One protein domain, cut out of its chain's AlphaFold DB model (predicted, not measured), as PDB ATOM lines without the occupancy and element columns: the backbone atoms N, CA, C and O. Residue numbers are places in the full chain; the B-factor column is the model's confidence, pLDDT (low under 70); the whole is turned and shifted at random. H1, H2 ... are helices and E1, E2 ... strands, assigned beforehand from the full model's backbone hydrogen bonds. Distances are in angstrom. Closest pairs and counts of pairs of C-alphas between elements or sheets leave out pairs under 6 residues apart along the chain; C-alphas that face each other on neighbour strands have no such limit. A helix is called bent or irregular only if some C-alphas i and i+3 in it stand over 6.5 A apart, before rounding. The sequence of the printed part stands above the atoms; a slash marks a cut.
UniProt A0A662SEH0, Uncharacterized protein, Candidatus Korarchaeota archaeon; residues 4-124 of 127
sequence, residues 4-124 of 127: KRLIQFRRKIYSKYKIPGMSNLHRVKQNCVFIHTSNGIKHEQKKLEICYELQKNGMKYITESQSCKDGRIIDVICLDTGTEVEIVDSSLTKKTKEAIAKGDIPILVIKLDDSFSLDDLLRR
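AT A GLANCE: This is residues 4 to 124 of the 127 residues of an uncharacterized protein of Candidatus Korarchaeota archaeon (UniProt A0A662SEH0). A strongly twisted sheet of four strands makes the core, with the long helix H2 along one face and the shorter H3 on the opposite face, while H1 and H4 only graze the sheet. Residues 22 to 27, in the long link between H1 and H2, stick out. The printed part has 121 residues, with four named helices and four named strands in the order H1 H2 E1 E2 E3 H3 E4 H4; the sheet runs E1, E2, E3, E4 and is mixed, as is the class. It is compact, with a radius of gyration of the C-alphas of 13.6 A and spans of 38 by 30 by 30 A.

HOW THE PARTS SIT: E1, residues 61 to 67, E2, 73 to 78, and E3, 84 to 88, form a meander, each strand the antiparallel neighbour of the one before; N 62 and O 77, 3.0 A, and N 85 and O 76, 2.8 A, are within hydrogen-bond range. E4, residues 107 to 111, is parallel to E3, with N 108 and O 84 at 2.8 A. H2, residues 41 to 56, lies over E2 and E3 at a height of 8.8 A; its closest C-alpha pair with E3 is His 43 and Ile 87, 6.9 A. H3, residues 94 to 102, is on the opposite face; E3, H3, E4 form a strand-helix-strand unit, two parallel strands with a helix between, its crossover right-handed. H1, residues 4 to 14, only grazes the sheet with residues 10 to 14, and H4, residues 118 to 124, with 120 to 124. Every O i to N i+4 pair is within range in H1, H2 and H3, and 2 of 3 in H4.

IN THESE COORDINATES: H1 begins at C-alpha 4 (128.076, 99.744, 94.850) and spans 15.4 A; H2 spans 22.3 A and E1 14.3 A. H4 ends at C-alpha 124 (145.159, 87.712, 101.323) and is only just irregular: C-alphas 121 and 124 are 6.8 A apart.

THE WHOLE: The C-alphas farthest apart, Lys 4 and Ser 90, are 40.1 A apart. The printed part has no cut; the link from H1 to H2 is long. The pLDDT is under 70 at residues 23 to 28 and 123 to 124.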
ATOM      1  N   LYS A   4     128.892 100.457  95.854       91.50
ATOM      2  CA  LYS A   4     128.076  99.744  94.850       91.50
ATOM      3  C   LYS A   4     128.742  98.439  94.403       91.50
ATOM      4  O   LYS A   4     128.069  97.414  94.317       91.50
ATOM      5  N   ARG A   5     130.062  98.470  94.181       92.00
ATOM      6  CA  ARG A   5     130.854  97.278  93.837       92.00
ATOM      7  C   ARG A   5     130.869  96.273  94.990       92.00
ATOM      8  O   ARG A   5     130.649  95.098  94.740       92.00
ATOM      9  N   LEU A   6     131.002  96.732  96.237       89.94
ATOM     10  CA  LEU A   6     130.953  95.864  97.422       89.94
ATOM     11  C   LEU A   6     129.606  95.142  97.556       89.94
ATOM     12  O   LEU A   6     129.566  93.946  97.816       89.94
ATOM     13  N   ILE A   7     128.489  95.836  97.323       91.06
ATOM     14  CA  ILE A   7     127.157  95.208  97.347       91.06
ATOM     15  C   ILE A   7     127.025  94.145  96.250       91.06
ATOM     16  O   ILE A   7     126.496  93.062  96.504       91.06
ATOM     17  N   GLN A   8     127.495  94.435  95.034       92.81
ATOM     18  CA  GLN A   8     127.480  93.472  93.929       92.81
ATOM     19  C   GLN A   8     128.370  92.263  94.223       92.81
ATOM     20  O   GLN A   8     127.951  91.130  93.991       92.81
ATOM     21  N   PHE A   9     129.552  92.499  94.788       92.75
ATOM     22  CA  PHE A   9     130.473  91.455  95.212       92.75
ATOM     23  C   PHE A   9     129.830  90.541  96.260       92.75
ATOM     24  O   PHE A   9     129.689  89.346  96.013       92.75
ATOM     25  N   ARG A  10     129.301  91.108  97.352       92.88
ATOM     26  CA  ARG A  10     128.582  90.359  98.397       92.88
ATOM     27  C   ARG A  10     127.454  89.505  97.824       92.88
ATOM     28  O   ARG A  10     127.309  88.353  98.208       92.88
ATOM     29  N   ARG A  11     126.659  90.047  96.891       91.62
ATOM     30  CA  ARG A  11     125.579  89.301  96.217       91.62
ATOM     31  C   ARG A  11     126.112  88.137  95.383       91.62
ATOM     32  O   ARG A  11     125.538  87.056  95.445       91.62
ATOM     33  N   LYS A  12     127.209  88.348  94.648       93.00
ATOM     34  CA  LYS A  12     127.881  87.305  93.857       93.00
ATOM     35  C   LYS A  12     128.442  86.194  94.744       93.00
ATOM     36  O   LYS A  12     128.371  85.031  94.364       93.00
ATOM     37  N   ILE A  13     129.014  86.535  95.899       92.94
ATOM     38  CA  ILE A  13     129.473  85.539  96.874       92.94
ATOM     39  C   ILE A  13     128.272  84.795  97.449       92.94
ATOM     40  O   ILE A  13     128.225  83.575  97.367       92.94
ATOM     41  N   TYR A  14     127.264  85.520  97.932       91.50
ATOM     42  CA  TYR A  14     126.060  84.941  98.520       91.50
ATOM     43  C   TYR A  14     125.365  83.934  97.591       91.50
ATOM     44  O   TYR A  14     124.978  82.862  98.036       91.50
ATOM     45  N   SER A  15     125.263  84.225  96.287       91.31
ATOM     46  CA  SER A  15     124.617  83.324  95.318       91.31
ATOM     47  C   SER A  15     125.329  81.983  95.120       91.31
ATOM     48  O   SER A  15     124.759  81.084  94.507       91.31
ATOM     49  N   LYS A  16     126.571  81.832  95.598       92.50
ATOM     50  CA  LYS A  16     127.308  80.561  95.540       92.50
ATOM     51  C   LYS A  16     126.886  79.576  96.629       92.50
ATOM     52  O   LYS A  16     127.319  78.427  96.572       92.50
ATOM     53  N   TYR A  17     126.076  80.004  97.599       92.06
ATOM     54  CA  TYR A  17     125.758  79.205  98.775       92.06
ATOM     55  C   TYR A  17     124.254  79.119  99.034       92.06
ATOM     56  O   TYR A  17     123.496  80.067  98.832       92.06
ATOM     57  N   LYS A  18     123.837  77.963  99.541       89.75
ATOM     58  CA  LYS A  18     122.502  77.683 100.053       89.75
ATOM     59  C   LYS A  18     122.536  77.736 101.579       89.75
ATOM     60  O   LYS A  18     123.278  76.986 102.204       89.75
ATOM     61  N   ILE A  19     121.697  78.576 102.180       85.62
ATOM     62  CA  ILE A  19     121.606  78.696 103.643       85.62
ATOM     63  C   ILE A  19     120.518  77.748 104.175       85.62
ATOM     64  O   ILE A  19     119.366  77.851 103.738       85.62
ATOM     65  N   PRO A  20     120.833  76.834 105.112       74.00
ATOM     66  CA  PRO A  20     119.853  75.936 105.712       74.00
ATOM     67  C   PRO A  20     118.698  76.679 106.390       74.00
ATOM     68  O   PRO A  20     118.852  77.753 106.982       74.00
ATOM     69  N   GLY A  21     117.496  76.100 106.298       70.88
ATOM     70  CA  GLY A  21     116.299  76.663 106.930       70.88
ATOM     71  C   GLY A  21     115.910  78.048 106.398       70.88
ATOM     72  O   GLY A  21     115.308  78.846 107.123       70.88
ATOM     73  N   MET A  22     116.296  78.372 105.162       71.38
ATOM     74  CA  MET A  22     115.910  79.600 104.480       71.38
ATOM     75  C   MET A  22     115.081  79.252 103.241       71.38
ATOM     76  O   MET A  22     115.569  78.632 102.301       71.38
ATOM     77  N   SER A  23     113.806  79.648 103.258       68.38
ATOM     78  CA  SER A  23     112.984  79.681 102.048       68.38
ATOM     79  C   SER A  23     113.539  80.737 101.093       68.38
ATOM     80  O   SER A  23     114.016  81.780 101.545       68.38
ATOM     81  N   ASN A  24     113.391  80.521  99.785       64.44
ATOM     82  CA  ASN A  24     113.712  81.517  98.753       64.44
ATOM     83  C   ASN A  24     112.961  82.852  98.951       64.44
ATOM     84  O   ASN A  24     113.350  83.865  98.379       64.44
ATOM     85  N   LEU A  25     111.888  82.853  99.753       67.19
ATOM     86  CA  LEU A  25     111.078  84.028 100.075       67.19
ATOM     87  C   LEU A  25     111.614  84.847 101.259       67.19
ATOM     88  O   LEU A  25     111.247  86.011 101.415       67.19
ATOM     89  N   HIS A  26     112.454  84.264 102.121       64.25
ATOM     90  CA  HIS A  26     112.989  84.982 103.275       64.25
ATOM     91  C   HIS A  26     114.128  85.915 102.854       64.25
ATOM     92  O   HIS A  26     114.918  85.612 101.963       64.25
ATOM     93  N   ARG A  27     114.213  87.082 103.504       58.81
ATOM     94  CA  ARG A  27     115.322  88.022 103.306       58.81
ATOM     95  C   ARG A  27     116.622  87.414 103.841       58.81
ATOM     96  O   ARG A  27     116.627  86.666 104.813       58.81
ATOM     97  N   VAL A  28     117.711  87.756 103.162       63.25
ATOM     98  CA  VAL A  28     119.090  87.297 103.370       63.25
ATOM     99  C   VAL A  28     119.460  87.242 104.864       63.25
ATOM    100  O   VAL A  28     119.544  88.293 105.498       63.25
ATOM    101  N   LYS A  29     119.711  86.044 105.422       72.62
ATOM    102  CA  LYS A  29     120.241  85.854 106.793       72.62
ATOM    103  C   LYS A  29     121.718  86.270 106.876       72.62
ATOM    104  O   LYS A  29     122.595  85.441 107.087       72.62
ATOM    105  N   GLN A  30     122.008  87.543 106.619       88.19
ATOM    106  CA  GLN A  30     123.343  88.100 106.840       88.19
ATOM    107  C   GLN A  30     123.495  88.461 108.306       88.19
ATOM    108  O   GLN A  30     122.561  88.988 108.910       88.19
ATOM    109  N   ASN A  31     124.697  88.260 108.831       92.44
ATOM    110  CA  ASN A  31     125.061  88.626 110.193       92.44
ATOM    111  C   ASN A  31     124.177  87.906 111.221       92.44
ATOM    112  O   ASN A  31     123.705  88.487 112.196       92.44
ATOM    113  N   CYS A  32     123.913  86.631 110.946       89.44
ATOM    114  CA  CYS A  32     123.216  85.720 111.837       89.44
ATOM    115  C   CYS A  32     124.100  84.494 112.053       89.44
ATOM    116  O   CYS A  32     124.696  83.977 111.103       89.44
ATOM    117  N   VAL A  33     124.147  84.021 113.295       91.06
ATOM    118  CA  VAL A  33     124.853  82.795 113.667       91.06
ATOM    119  C   VAL A  33     123.822  81.687 113.814       91.06
ATOM    120  O   VAL A  33     122.881  81.814 114.599       91.06
ATOM    121  N   PHE A  34     123.964  80.629 113.022       88.88
ATOM    122  CA  PHE A  34     123.168  79.420 113.162       88.88
ATOM    123  C   PHE A  34     123.931  78.415 114.024       88.88
ATOM    124  O   PHE A  34     125.074  78.087 113.721       88.88
ATOM    125  N   ILE A  35     123.290  77.950 115.095       89.38
ATOM    126  CA  ILE A  35     123.861  76.964 116.014       89.38
ATOM    127  C   ILE A  35     123.404  75.583 115.564       89.38
ATOM    128  O   ILE A  35     122.197  75.350 115.436       89.38
ATOM    129  N   HIS A  36     124.345  74.665 115.360       86.88
ATOM    130  CA  HIS A  36     124.031  73.291 114.999       86.88
ATOM    131  C   HIS A  36     124.294  72.361 116.189       86.88
ATOM    132  O   HIS A  36     125.417  72.225 116.662       86.88
ATOM    133  N   THR A  37     123.260  71.680 116.689       89.12
ATOM    134  CA  THR A  37     123.350  70.871 117.923       89.12
ATOM    135  C   THR A  37     124.218  69.620 117.796       89.12
ATOM    136  O   THR A  37     124.565  69.023 118.810       89.12
ATOM    137  N   SER A  38     124.580  69.212 116.576       89.12
ATOM    138  CA  SER A  38     125.560  68.138 116.364       89.12
ATOM    139  C   SER A  38     127.008  68.586 116.568       89.12
ATOM    140  O   SER A  38     127.887  67.731 116.644       89.12
ATOM    141  N   ASN A  39     127.273  69.895 116.603       89.50
ATOM    142  CA  ASN A  39     128.609  70.425 116.841       89.50
ATOM    143  C   ASN A  39     128.893  70.486 118.344       89.50
ATOM    144  O   ASN A  39     128.002  70.687 119.170       89.50
ATOM    145  N   GLY A  40     130.166  70.331 118.706       92.88
ATOM    146  CA  GLY A  40     130.600  70.519 120.086       92.88
ATOM    147  C   GLY A  40     130.452  71.977 120.531       92.88
ATOM    148  O   GLY A  40     130.623  72.900 119.735       92.88
ATOM    149  N   ILE A  41     130.219  72.196 121.830       94.69
ATOM    150  CA  ILE A  41     130.055  73.542 122.417       94.69
ATOM    151  C   ILE A  41     131.224  74.466 122.049       94.69
ATOM    152  O   ILE A  41     131.001  75.614 121.677       94.69
ATOM    153  N   LYS A  42     132.463  73.959 122.103       93.94
ATOM    154  CA  LYS A  42     133.662  74.735 121.751       93.94
ATOM    155  C   LYS A  42     133.657  75.217 120.295       93.94
ATOM    156  O   LYS A  42     134.097  76.329 120.024       93.94
ATOM    157  N   HIS A  43     133.146  74.405 119.369       94.12
ATOM    158  CA  HIS A  43     133.055  74.759 117.949       94.12
ATOM    159  C   HIS A  43     132.045  75.888 117.731       94.12
ATOM    160  O   HIS A  43     132.370  76.896 117.105       94.12
ATOM    161  N   GLU A  44     130.874  75.793 118.363       95.38
ATOM    162  CA  GLU A  44     129.862  76.855 118.318       95.38
ATOM    163  C   GLU A  44     130.335  78.153 118.996       95.38
ATOM    164  O   GLU A  44     130.092  79.246 118.483       95.38
ATOM    165  N   GLN A  45     131.072  78.055 120.107       94.88
ATOM    166  CA  GLN A  45     131.696  79.213 120.760       94.88
ATOM    167  C   GLN A  45     132.716  79.902 119.847       94.88
ATOM    168  O   GLN A  45     132.656  81.121 119.684       94.88
ATOM    169  N   LYS A  46     133.610  79.137 119.208       95.06
ATOM    170  CA  LYS A  46     134.607  79.682 118.276       95.06
ATOM    171  C   LYS A  46     133.948  80.342 117.065       95.06
ATOM    172  O   LYS A  46     134.350  81.421 116.637       95.06
ATOM    173  N   LYS A  47     132.885  79.740 116.536       95.38
ATOM    174  CA  LYS A  47     132.091  80.318 115.445       95.38
ATOM    175  C   LYS A  47     131.479  81.656 115.835       95.38
ATOM    176  O   LYS A  47     131.545  82.611 115.059       95.38
ATOM    177  N   LEU A  48     130.913  81.737 117.039       95.44
ATOM    178  CA  LEU A  48     130.370  82.980 117.573       95.44
ATOM    179  C   LEU A  48     131.460  84.047 117.752       95.44
ATOM    180  O   LEU A  48     131.224  85.192 117.379       95.44
ATOM    181  N   GLU A  49     132.641  83.679 118.258       95.19
ATOM    182  CA  GLU A  49     133.809  84.565 118.395       95.19
ATOM    183  C   GLU A  49     134.197  85.193 117.045       95.19
ATOM    184  O   GLU A  49     134.258  86.417 116.920       95.19
ATOM    185  N   ILE A  50     134.347  84.368 116.004       95.81
ATOM    186  CA  ILE A  50     134.662  84.824 114.640       95.81
ATOM    187  C   ILE A  50     133.571  85.768 114.118       95.81
ATOM    188  O   ILE A  50     133.854  86.858 113.617       95.81
ATOM    189  N   CYS A  51     132.303  85.374 114.252       95.88
ATOM    190  CA  CYS A  51     131.165  86.169 113.791       95.88
ATOM    191  C   CYS A  51     131.050  87.511 114.528       95.88
ATOM    192  O   CYS A  51     130.676  88.521 113.922       95.88
ATOM    193  N   TYR A  52     131.372  87.537 115.822       95.31
ATOM    194  CA  TYR A  52     131.400  88.751 116.628       95.31
ATOM    195  C   TYR A  52     132.487  89.712 116.141       95.31
ATOM    196  O   TYR A  52     132.191  90.882 115.898       95.31
ATOM    197  N   GLU A  53     133.710  89.228 115.914       94.69
ATOM    198  CA  GLU A  53     134.797  90.071 115.408       94.69
ATOM    199  C   GLU A  53     134.508  90.594 113.993       94.69
ATOM    200  O   GLU A  53     134.702  91.781 113.722       94.69
ATOM    201  N   LEU A  54     133.930  89.781 113.102       95.38
ATOM    202  CA  LEU A  54     133.465  90.256 111.791       95.38
ATOM    203  C   LEU A  54     132.398  91.357 111.926       95.38
ATOM    204  O   LEU A  54     132.483  92.396 111.266       95.38
ATOM    205  N   GLN A  55     131.406  91.155 112.799       95.12
ATOM    206  CA  GLN A  55     130.334  92.125 113.052       95.12
ATOM    207  C   GLN A  55     130.882  93.452 113.585       95.12
ATOM    208  O   GLN A  55     130.498  94.517 113.098       95.12
ATOM    209  N   LYS A  56     131.767  93.383 114.584       94.50
ATOM    210  CA  LYS A  56     132.412  94.528 115.235       94.50
ATOM    211  C   LYS A  56     133.192  95.383 114.237       94.50
ATOM    212  O   LYS A  56     133.168  96.604 114.337       94.50
ATOM    213  N   ASN A  57     133.790  94.752 113.227       93.56
ATOM    214  CA  ASN A  57     134.510  95.420 112.141       93.56
ATOM    215  C   ASN A  57     133.617  95.786 110.936       93.56
ATOM    216  O   ASN A  57     134.110  96.165 109.875       93.56
ATOM    217  N   GLY A  58     132.290  95.688 111.071       93.31
ATOM    218  CA  GLY A  58     131.330  96.109 110.045       93.31
ATOM    219  C   GLY A  58     131.228  95.182 108.829       93.31
ATOM    220  O   GLY A  58     130.566  95.539 107.844       93.31
ATOM    221  N   MET A  59     131.837  93.996 108.889       94.44
ATOM    222  CA  MET A  59     131.806  93.020 107.805       94.44
ATOM    223  C   MET A  59     130.463  92.290 107.731       94.44
ATOM    224  O   MET A  59     129.689  92.214 108.697       94.44
ATOM    225  N   LYS A  60     130.155  91.760 106.542       95.06
ATOM    226  CA  LYS A  60     128.989  90.901 106.332       95.06
ATOM    227  C   LYS A  60     129.394  89.444 106.258       95.06
ATOM    228  O   LYS A  60     130.369  89.111 105.596       95.06
ATOM    229  N   TYR A  61     128.613  88.580 106.894       95.62
ATOM    230  CA  TYR A  61     128.875  87.146 106.903       95.62
ATOM    231  C   TYR A  61     127.595  86.316 106.871       95.62
ATOM    232  O   TYR A  61     126.500  86.812 107.150       95.62
ATOM    233  N   ILE A  62     127.756  85.047 106.511       94.81
ATOM    234  CA  ILE A  62     126.750  83.989 106.630       94.81
ATOM    235  C   ILE A  62     127.401  82.780 107.301       94.81
ATOM    236  O   ILE A  62     128.618  82.629 107.237       94.81
ATOM    237  N   THR A  63     126.600  81.952 107.963       94.56
ATOM    238  CA  THR A  63     127.075  80.783 108.713       94.56
ATOM    239  C   THR A  63     126.401  79.510 108.219       94.56
ATOM    240  O   THR A  63     125.348  79.586 107.575       94.56
ATOM    241  N   GLU A  64     127.020  78.356 108.482       91.69
ATOM    242  CA  GLU A  64     126.455  77.016 108.232       91.69
ATOM    243  C   GLU A  64     125.931  76.827 106.806       91.69
ATOM    244  O   GLU A  64     124.877  76.247 106.559       91.69
ATOM    245  N   SER A  65     126.623  77.408 105.837       92.00
ATOM    246  CA  SER A  65     126.102  77.544 104.483       92.00
ATOM    247  C   SER A  65     126.654  76.449 103.586       92.00
ATOM    248  O   SER A  65     127.842  76.148 103.610       92.00
ATOM    249  N   GLN A  66     125.790  75.863 102.762       92.56
ATOM    250  CA  GLN A  66     126.178  74.815 101.833       92.56
ATOM    251  C   GLN A  66     126.649  75.413 100.507       92.56
ATOM    252  O   GLN A  66     125.903  76.137  99.852       92.56
ATOM    253  N   SER A  67     127.856  75.076 100.064       92.38
ATOM    254  CA  SER A  67     128.358  75.432  98.735       92.38
ATOM    255  C   SER A  67     127.520  74.766  97.643       92.38
ATOM    256  O   SER A  67     127.360  73.545  97.606       92.38
ATOM    257  N   CYS A  68     127.019  75.567  96.702       91.38
ATOM    258  CA  CYS A  68     126.280  75.076  95.537       91.38
ATOM    259  C   CYS A  68     127.185  74.346  94.530       91.38
ATOM    260  O   CYS A  68     126.675  73.685  93.629       91.38
ATOM    261  N   LYS A  69     128.515  74.478  94.649       88.75
ATOM    262  CA  LYS A  69     129.486  73.879  93.722       88.75
ATOM    263  C   LYS A  69     129.802  72.427  94.076       88.75
ATOM    264  O   LYS A  69     129.875  71.583  93.190       88.75
ATOM    265  N   ASP A  70     130.043  72.155  95.354       87.81
ATOM    266  CA  ASP A  70     130.582  70.874  95.840       87.81
ATOM    267  C   ASP A  70     129.814  70.296  97.043       87.81
ATOM    268  O   ASP A  70     130.142  69.218  97.549       87.81
ATOM    269  N   GLY A  71     128.774  70.997  97.502       89.19
ATOM    270  CA  GLY A  71     127.910  70.559  98.588       89.19
ATOM    271  C   GLY A  71     128.562  70.580  99.971       89.19
ATOM    272  O   GLY A  71     127.943  70.060 100.902       89.19
ATOM    273  N   ARG A  72     129.777  71.132 100.131       91.25
ATOM    274  CA  ARG A  72     130.401  71.319 101.454       91.25
ATOM    275  C   ARG A  72     129.548  72.239 102.313       91.25
ATOM    276  O   ARG A  72     128.934  73.157 101.781       91.25
ATOM    277  N   ILE A  73     129.533  71.996 103.617       91.56
ATOM    278  CA  ILE A  73     128.990  72.928 104.605       91.56
ATOM    279  C   ILE A  73     130.176  73.725 105.130       91.56
ATOM    280  O   ILE A  73     131.177  73.121 105.496       91.56
ATOM    281  N   ILE A  74     130.062  75.048 105.094       93.94
ATOM    282  CA  ILE A  74     131.091  75.980 105.544       93.94
ATOM    283  C   ILE A  74     130.598  76.655 106.822       93.94
ATOM    284  O   ILE A  74     129.479  77.183 106.843       93.94
ATOM    285  N   ASP A  75     131.445  76.679 107.852       94.81
ATOM    286  CA  ASP A  75     131.103  77.217 109.173       94.81
ATOM    287  C   ASP A  75     130.778  78.716 109.110       94.81
ATOM    288  O   ASP A  75     129.708  79.144 109.557       94.81
ATOM    289  N   VAL A  76     131.677  79.520 108.526       95.69
ATOM    290  CA  VAL A  76     131.494  80.969 108.344       95.69
ATOM    291  C   VAL A  76     132.007  81.402 106.973       95.69
ATOM    292  O   VAL A  76     133.063  80.979 106.524       95.69
ATOM    293  N   ILE A  77     131.283  82.293 106.302       95.56
ATOM    294  CA  ILE A  77     131.723  82.913 105.048       95.56
ATOM    295  C   ILE A  77     131.675  84.423 105.217       95.56
ATOM    296  O   ILE A  77     130.603  84.988 105.446       95.56
ATOM    297  N   CYS A  78     132.815  85.088 105.039       95.38
ATOM    298  CA  CYS A  78     132.873  86.540 104.949       95.38
ATOM    299  C   CYS A  78     132.455  86.978 103.541       95.38
ATOM    300  O   CYS A  78     133.118  86.688 102.549       95.38
ATOM    301  N   LEU A  79     131.341  87.698 103.429       94.56
ATOM    302  CA  LEU A  79     130.818  88.184 102.150       94.56
ATOM    303  C   LEU A  79     131.612  89.373 101.594       94.56
ATOM    304  O   LEU A  79     131.449  89.711 100.421       94.56
ATOM    305  N   ASP A  80     132.414  90.027 102.431       93.69
ATOM    306  CA  ASP A  80     133.192  91.211 102.063       93.69
ATOM    307  C   ASP A  80     134.481  90.838 101.340       93.69
ATOM    308  O   ASP A  80     134.845  91.526 100.390       93.69
ATOM    309  N   THR A  81     135.099  89.726 101.738       92.44
ATOM    310  CA  THR A  81     136.324  89.187 101.129       92.44
ATOM    311  C   THR A  81     136.058  87.955 100.261       92.44
ATOM    312  O   THR A  81     136.854  87.607  99.396       92.44
ATOM    313  N   GLY A  82     134.922  87.280 100.459       92.94
ATOM    314  CA  GLY A  82     134.634  85.990  99.833       92.94
ATOM    315  C   GLY A  82     135.360  84.809 100.482       92.94
ATOM    316  O   GLY A  82     135.347  83.727  99.901       92.94
ATOM    317  N   THR A  83     135.974  85.015 101.652       94.19
ATOM    318  CA  THR A  83     136.730  83.994 102.388       94.19
ATOM    319  C   THR A  83     135.796  83.032 103.113       94.19
ATOM    320  O   THR A  83     134.917  83.458 103.867       94.19
ATOM    321  N   GLU A  84     136.013  81.738 102.901       95.12
ATOM    322  CA  GLU A  84     135.452  80.661 103.715       95.12
ATOM    323  C   GLU A  84     136.330  80.469 104.953       95.12
ATOM    324  O   GLU A  84     137.553  80.411 104.845       95.12
ATOM    325  N   VAL A  85     135.721  80.370 106.128       95.06
ATOM    326  CA  VAL A  85     136.398  80.076 107.388       95.06
ATOM    327  C   VAL A  85     135.902  78.723 107.884       95.06
ATOM    328  O   VAL A  85     134.699  78.529 108.054       95.06
ATOM    329  N   GLU A  86     136.836  77.801 108.089       94.12
ATOM    330  CA  GLU A  86     136.600  76.414 108.497       94.12
ATOM    331  C   GLU A  86     137.250  76.182 109.866       94.12
ATOM    332  O   GLU A  86     138.462  76.362 110.029       94.12
ATOM    333  N   ILE A  87     136.449  75.793 110.854       94.56
ATOM    334  CA  ILE A  87     136.872  75.556 112.233       94.56
ATOM    335  C   ILE A  87     137.114  74.058 112.407       94.56
ATOM    336  O   ILE A  87     136.213  73.238 112.233       94.56
ATOM    337  N   VAL A  88     138.334  73.687 112.789       93.19
ATOM    338  CA  VAL A  88     138.750  72.286 112.908       93.19
ATOM    339  C   VAL A  88     139.225  71.948 114.315       93.19
ATOM    340  O   VAL A  88     139.879  72.744 114.980       93.19
ATOM    341  N   ASP A  89     138.922  70.735 114.764       86.94
ATOM    342  CA  ASP A  89     139.459  70.195 116.017       86.94
ATOM    343  C   ASP A  89     140.881  69.651 115.801       86.94
ATOM    344  O   ASP A  89     141.864  70.175 116.315       86.94
ATOM    345  N   SER A  90     141.009  68.651 114.925       81.00
ATOM    346  CA  SER A  90     142.276  67.946 114.699       81.00
ATOM    347  C   SER A  90     142.714  67.922 113.237       81.00
ATOM    348  O   SER A  90     143.896  68.094 112.935       81.00
ATOM    349  N   SER A  91     141.783  67.705 112.305       81.12
ATOM    350  CA  SER A  91     142.119  67.522 110.896       81.12
ATOM    351  C   SER A  91     141.052  68.052 109.949       81.12
ATOM    352  O   SER A  91     139.856  68.021 110.226       81.12
ATOM    353  N   LEU A  92     141.515  68.525 108.791       84.44
ATOM    354  CA  LEU A  92     140.653  68.941 107.692       84.44
ATOM    355  C   LEU A  92     139.986  67.738 107.032       84.44
ATOM    356  O   LEU A  92     140.631  66.713 106.779       84.44
ATOM    357  N   THR A  93     138.728  67.916 106.637       85.12
ATOM    358  CA  THR A  93     138.037  66.931 105.806       85.12
ATOM    359  C   THR A  93     138.727  66.794 104.445       85.12
ATOM    360  O   THR A  93     139.348  67.735 103.939       85.12
ATOM    361  N   LYS A  94     138.597  65.623 103.807       86.12
ATOM    362  CA  LYS A  94     139.129  65.388 102.453       86.12
ATOM    363  C   LYS A  94     138.624  66.443 101.459       86.12
ATOM    364  O   LYS A  94     139.414  66.979 100.690       86.12
ATOM    365  N   LYS A  95     137.335  66.790 101.540       83.81
ATOM    366  CA  LYS A  95     136.710  67.798 100.675       83.81
ATOM    367  C   LYS A  95     137.320  69.185 100.877       83.81
ATOM    368  O   LYS A  95     137.581  69.872  99.897       83.81
ATOM    369  N   THR A  96     137.587  69.583 102.123       84.00
ATOM    370  CA  THR A  96     138.227  70.875 102.421       84.00
ATOM    371  C   THR A  96     139.658  70.910 101.880       84.00
ATOM    372  O   THR A  96     140.045  71.883 101.242       84.00
ATOM    373  N   LYS A  97     140.431  69.825 102.037       87.06
ATOM    374  CA  LYS A  97     141.788  69.720 101.465       87.06
ATOM    375  C   LYS A  97     141.787  69.837  99.939       87.06
ATOM    376  O   LYS A  97     142.599  70.563  99.380       87.06
ATOM    377  N   GLU A  98     140.863  69.149  99.271       86.81
ATOM    378  CA  GLU A  98     140.701  69.232  97.815       86.81
ATOM    379  C   GLU A  98     140.292  70.638  97.358       86.81
ATOM    380  O   GLU A  98     140.783  71.115  96.339       86.81
ATOM    381  N   ALA A  99     139.413  71.316  98.103       84.75
ATOM    382  CA  ALA A  99     139.005  72.686  97.802       84.75
ATOM    383  C   ALA A  99     140.173  73.674  97.940       84.75
ATOM    384  O   ALA A  99     140.381  74.494  97.045       84.75
ATOM    385  N   ILE A 100     140.983  73.538  98.997       85.50
ATOM    386  CA  ILE A 100     142.218  74.316  99.182       85.50
ATOM    387  C   ILE A 100     143.173  74.081  98.007       85.50
ATOM    388  O   ILE A 100     143.675  75.041  97.432       85.50
ATOM    389  N   ALA A 101     143.385  72.822  97.610       85.88
ATOM    390  CA  ALA A 101     144.285  72.477  96.510       85.88
ATOM    391  C   ALA A 101     143.832  73.036  95.149       85.88
ATOM    392  O   ALA A 101     144.668  73.316  94.296       85.88
ATOM    393  N   LYS A 102     142.519  73.208  94.938       86.44
ATOM    394  CA  LYS A 102     141.972  73.828  93.719       86.44
ATOM    395  C   LYS A 102     142.166  75.345  93.678       86.44
ATOM    396  O   LYS A 102     142.229  75.899  92.589       86.44
ATOM    397  N   GLY A 103     142.221  76.015  94.832       78.44
ATOM    398  CA  GLY A 103     142.486  77.457  94.922       78.44
ATOM    399  C   GLY A 103     141.366  78.376  94.411       78.44
ATOM    400  O   GLY A 103     141.582  79.574  94.260       78.44
ATOM    401  N   ASP A 104     140.163  77.857  94.148       77.62
ATOM    402  CA  ASP A 104     139.063  78.637  93.554       77.62
ATOM    403  C   ASP A 104     138.473  79.706  94.493       77.62
ATOM    404  O   ASP A 104     137.849  80.675  94.045       77.62
ATOM    405  N   ILE A 105     138.565  79.472  95.803       80.75
ATOM    406  CA  ILE A 105     137.993  80.306  96.863       80.75
ATOM    407  C   ILE A 105     139.010  80.348  98.007       80.75
ATOM    408  O   ILE A 105     139.548  79.297  98.368       80.75
ATOM    409  N   PRO A 106     139.296  81.526  98.590       88.81
ATOM    410  CA  PRO A 106     140.170  81.605  99.747       88.81
ATOM    411  C   PRO A 106     139.522  80.901 100.945       88.81
ATOM    412  O   PRO A 106     138.424  81.261 101.363       88.81
ATOM    413  N   ILE A 107     140.226  79.910 101.495       90.94
ATOM    414  CA  ILE A 107     139.828  79.180 102.704       90.94
ATOM    415  C   ILE A 107     140.826  79.507 103.819       90.94
ATOM    416  O   ILE A 107     142.040  79.345 103.646       90.94
ATOM    417  N   LEU A 108     140.300  79.966 104.953       91.44
ATOM    418  CA  LEU A 108     141.005  80.163 106.214       91.44
ATOM    419  C   LEU A 108     140.625  79.025 107.163       91.44
ATOM    420  O   LEU A 108     139.454  78.825 107.465       91.44
ATOM    421  N   VAL A 109     141.619  78.277 107.632       91.62
ATOM    422  CA  VAL A 109     141.415  77.173 108.573       91.62
ATOM    423  C   VAL A 109     141.846  77.629 109.956       91.62
ATOM    424  O   VAL A 109     142.976  78.083 110.114       91.62
ATOM    425  N   ILE A 110     140.964  77.484 110.941       91.94
ATOM    426  CA  ILE A 110     141.203  77.881 112.331       91.94
ATOM    427  C   ILE A 110     141.068  76.642 113.208       91.94
ATOM    428  O   ILE A 110     140.050  75.952 113.139       91.94
ATOM    429  N   LYS A 111     142.071  76.340 114.037       92.00
ATOM    430  CA  LYS A 111     141.906  75.280 115.036       92.00
ATOM    431  C   LYS A 111     141.087  75.784 116.218       92.00
ATOM    432  O   LYS A 111     141.122  76.967 116.540       92.00
ATOM    433  N   LEU A 112     140.380  74.882 116.893       89.19
ATOM    434  CA  LEU A 112     139.528  75.216 118.043       89.19
ATOM    435  C   LEU A 112     140.231  76.054 119.120       89.19
ATOM    436  O   LEU A 112     139.610  76.957 119.679       89.19
ATOM    437  N   ASP A 113     141.502  75.768 119.391       88.12
ATOM    438  CA  ASP A 113     142.268  76.435 120.447       88.12
ATOM    439  C   ASP A 113     143.042  77.671 119.949       88.12
ATOM    440  O   ASP A 113     143.629  78.395 120.753       88.12
ATOM    441  N   ASP A 114     143.012  77.956 118.643       88.56
ATOM    442  CA  ASP A 114     143.687  79.116 118.066       88.56
ATOM    443  C   ASP A 114     142.830  80.383 118.234       88.56
ATOM    444  O   ASP A 114     141.595  80.371 118.147       88.56
ATOM    445  N   SER A 115     143.487  81.521 118.456       84.94
ATOM    446  CA  SER A 115     142.840  82.835 118.430       84.94
ATOM    447  C   SER A 115     142.526  83.247 116.993       84.94
ATOM    448  O   SER A 115     143.379  83.099 116.118       84.94
ATOM    449  N   PHE A 116     141.355  83.834 116.754       86.81
ATOM    450  CA  PHE A 116     141.046  84.447 115.463       86.81
ATOM    451  C   PHE A 116     141.531  85.903 115.401       86.81
ATOM    452  O   PHE A 116     141.226  86.689 116.298       86.81
ATOM    453  N   SER A 117     142.220  86.289 114.320       83.62
ATOM    454  CA  SER A 117     142.483  87.693 113.991       83.62
ATOM    455  C   SER A 117     141.846  88.083 112.660       83.62
ATOM    456  O   SER A 117     141.910  87.352 111.672       83.62
ATOM    457  N   LEU A 118     141.281  89.292 112.603       82.81
ATOM    458  CA  LEU A 118     140.781  89.860 111.350       82.81
ATOM    459  C   LEU A 118     141.901  90.027 110.312       82.81
ATOM    460  O   LEU A 118     141.654  89.908 109.112       82.81
ATOM    461  N   ASP A 119     143.134  90.253 110.771       83.50
ATOM    462  CA  ASP A 119     144.297  90.360 109.894       83.50
ATOM    463  C   ASP A 119     144.522  89.068 109.102       83.50
ATOM    464  O   ASP A 119     144.897  89.133 107.935       83.50
ATOM    465  N   ASP A 120     144.226  87.900 109.679       79.06
ATOM    466  CA  ASP A 120     144.356  86.612 108.981       79.06
ATOM    467  C   ASP A 120     143.389  86.513 107.796       79.06
ATOM    468  O   ASP A 120     143.672  85.860 106.789       79.06
ATOM    469  N   LEU A 121     142.253  87.202 107.903       80.69
ATOM    470  CA  LEU A 121     141.219  87.254 106.880       80.69
ATOM    471  C   LEU A 121     141.533  88.298 105.794       80.69
ATOM    472  O   LEU A 121     141.164  88.101 104.637       80.69
ATOM    473  N   LEU A 122     142.229  89.381 106.161       77.19
ATOM    474  CA  LEU A 122     142.561  90.516 105.290       77.19
ATOM    475  C   LEU A 122     143.918  90.397 104.579       77.19
ATOM    476  O   LEU A 122     144.085  90.955 103.496       77.19
ATOM    477  N   ARG A 123     144.886  89.654 105.133       66.44
ATOM    478  CA  ARG A 123     146.251  89.517 104.576       66.44
ATOM    479  C   ARG A 123     146.313  88.914 103.167       66.44
ATOM    480  O   ARG A 123     147.356  89.001 102.534       66.44
ATOM    481  N   ARG A 124     145.220  88.342 102.654       56.03
ATOM    482  CA  ARG A 124     145.159  87.712 101.323       56.03
ATOM    483  C   ARG A 124     144.618  88.609 100.201       56.03
ATOM    484  O   ARG A 124     144.439  88.119  99.095       56.03
TER     485      ARG A 124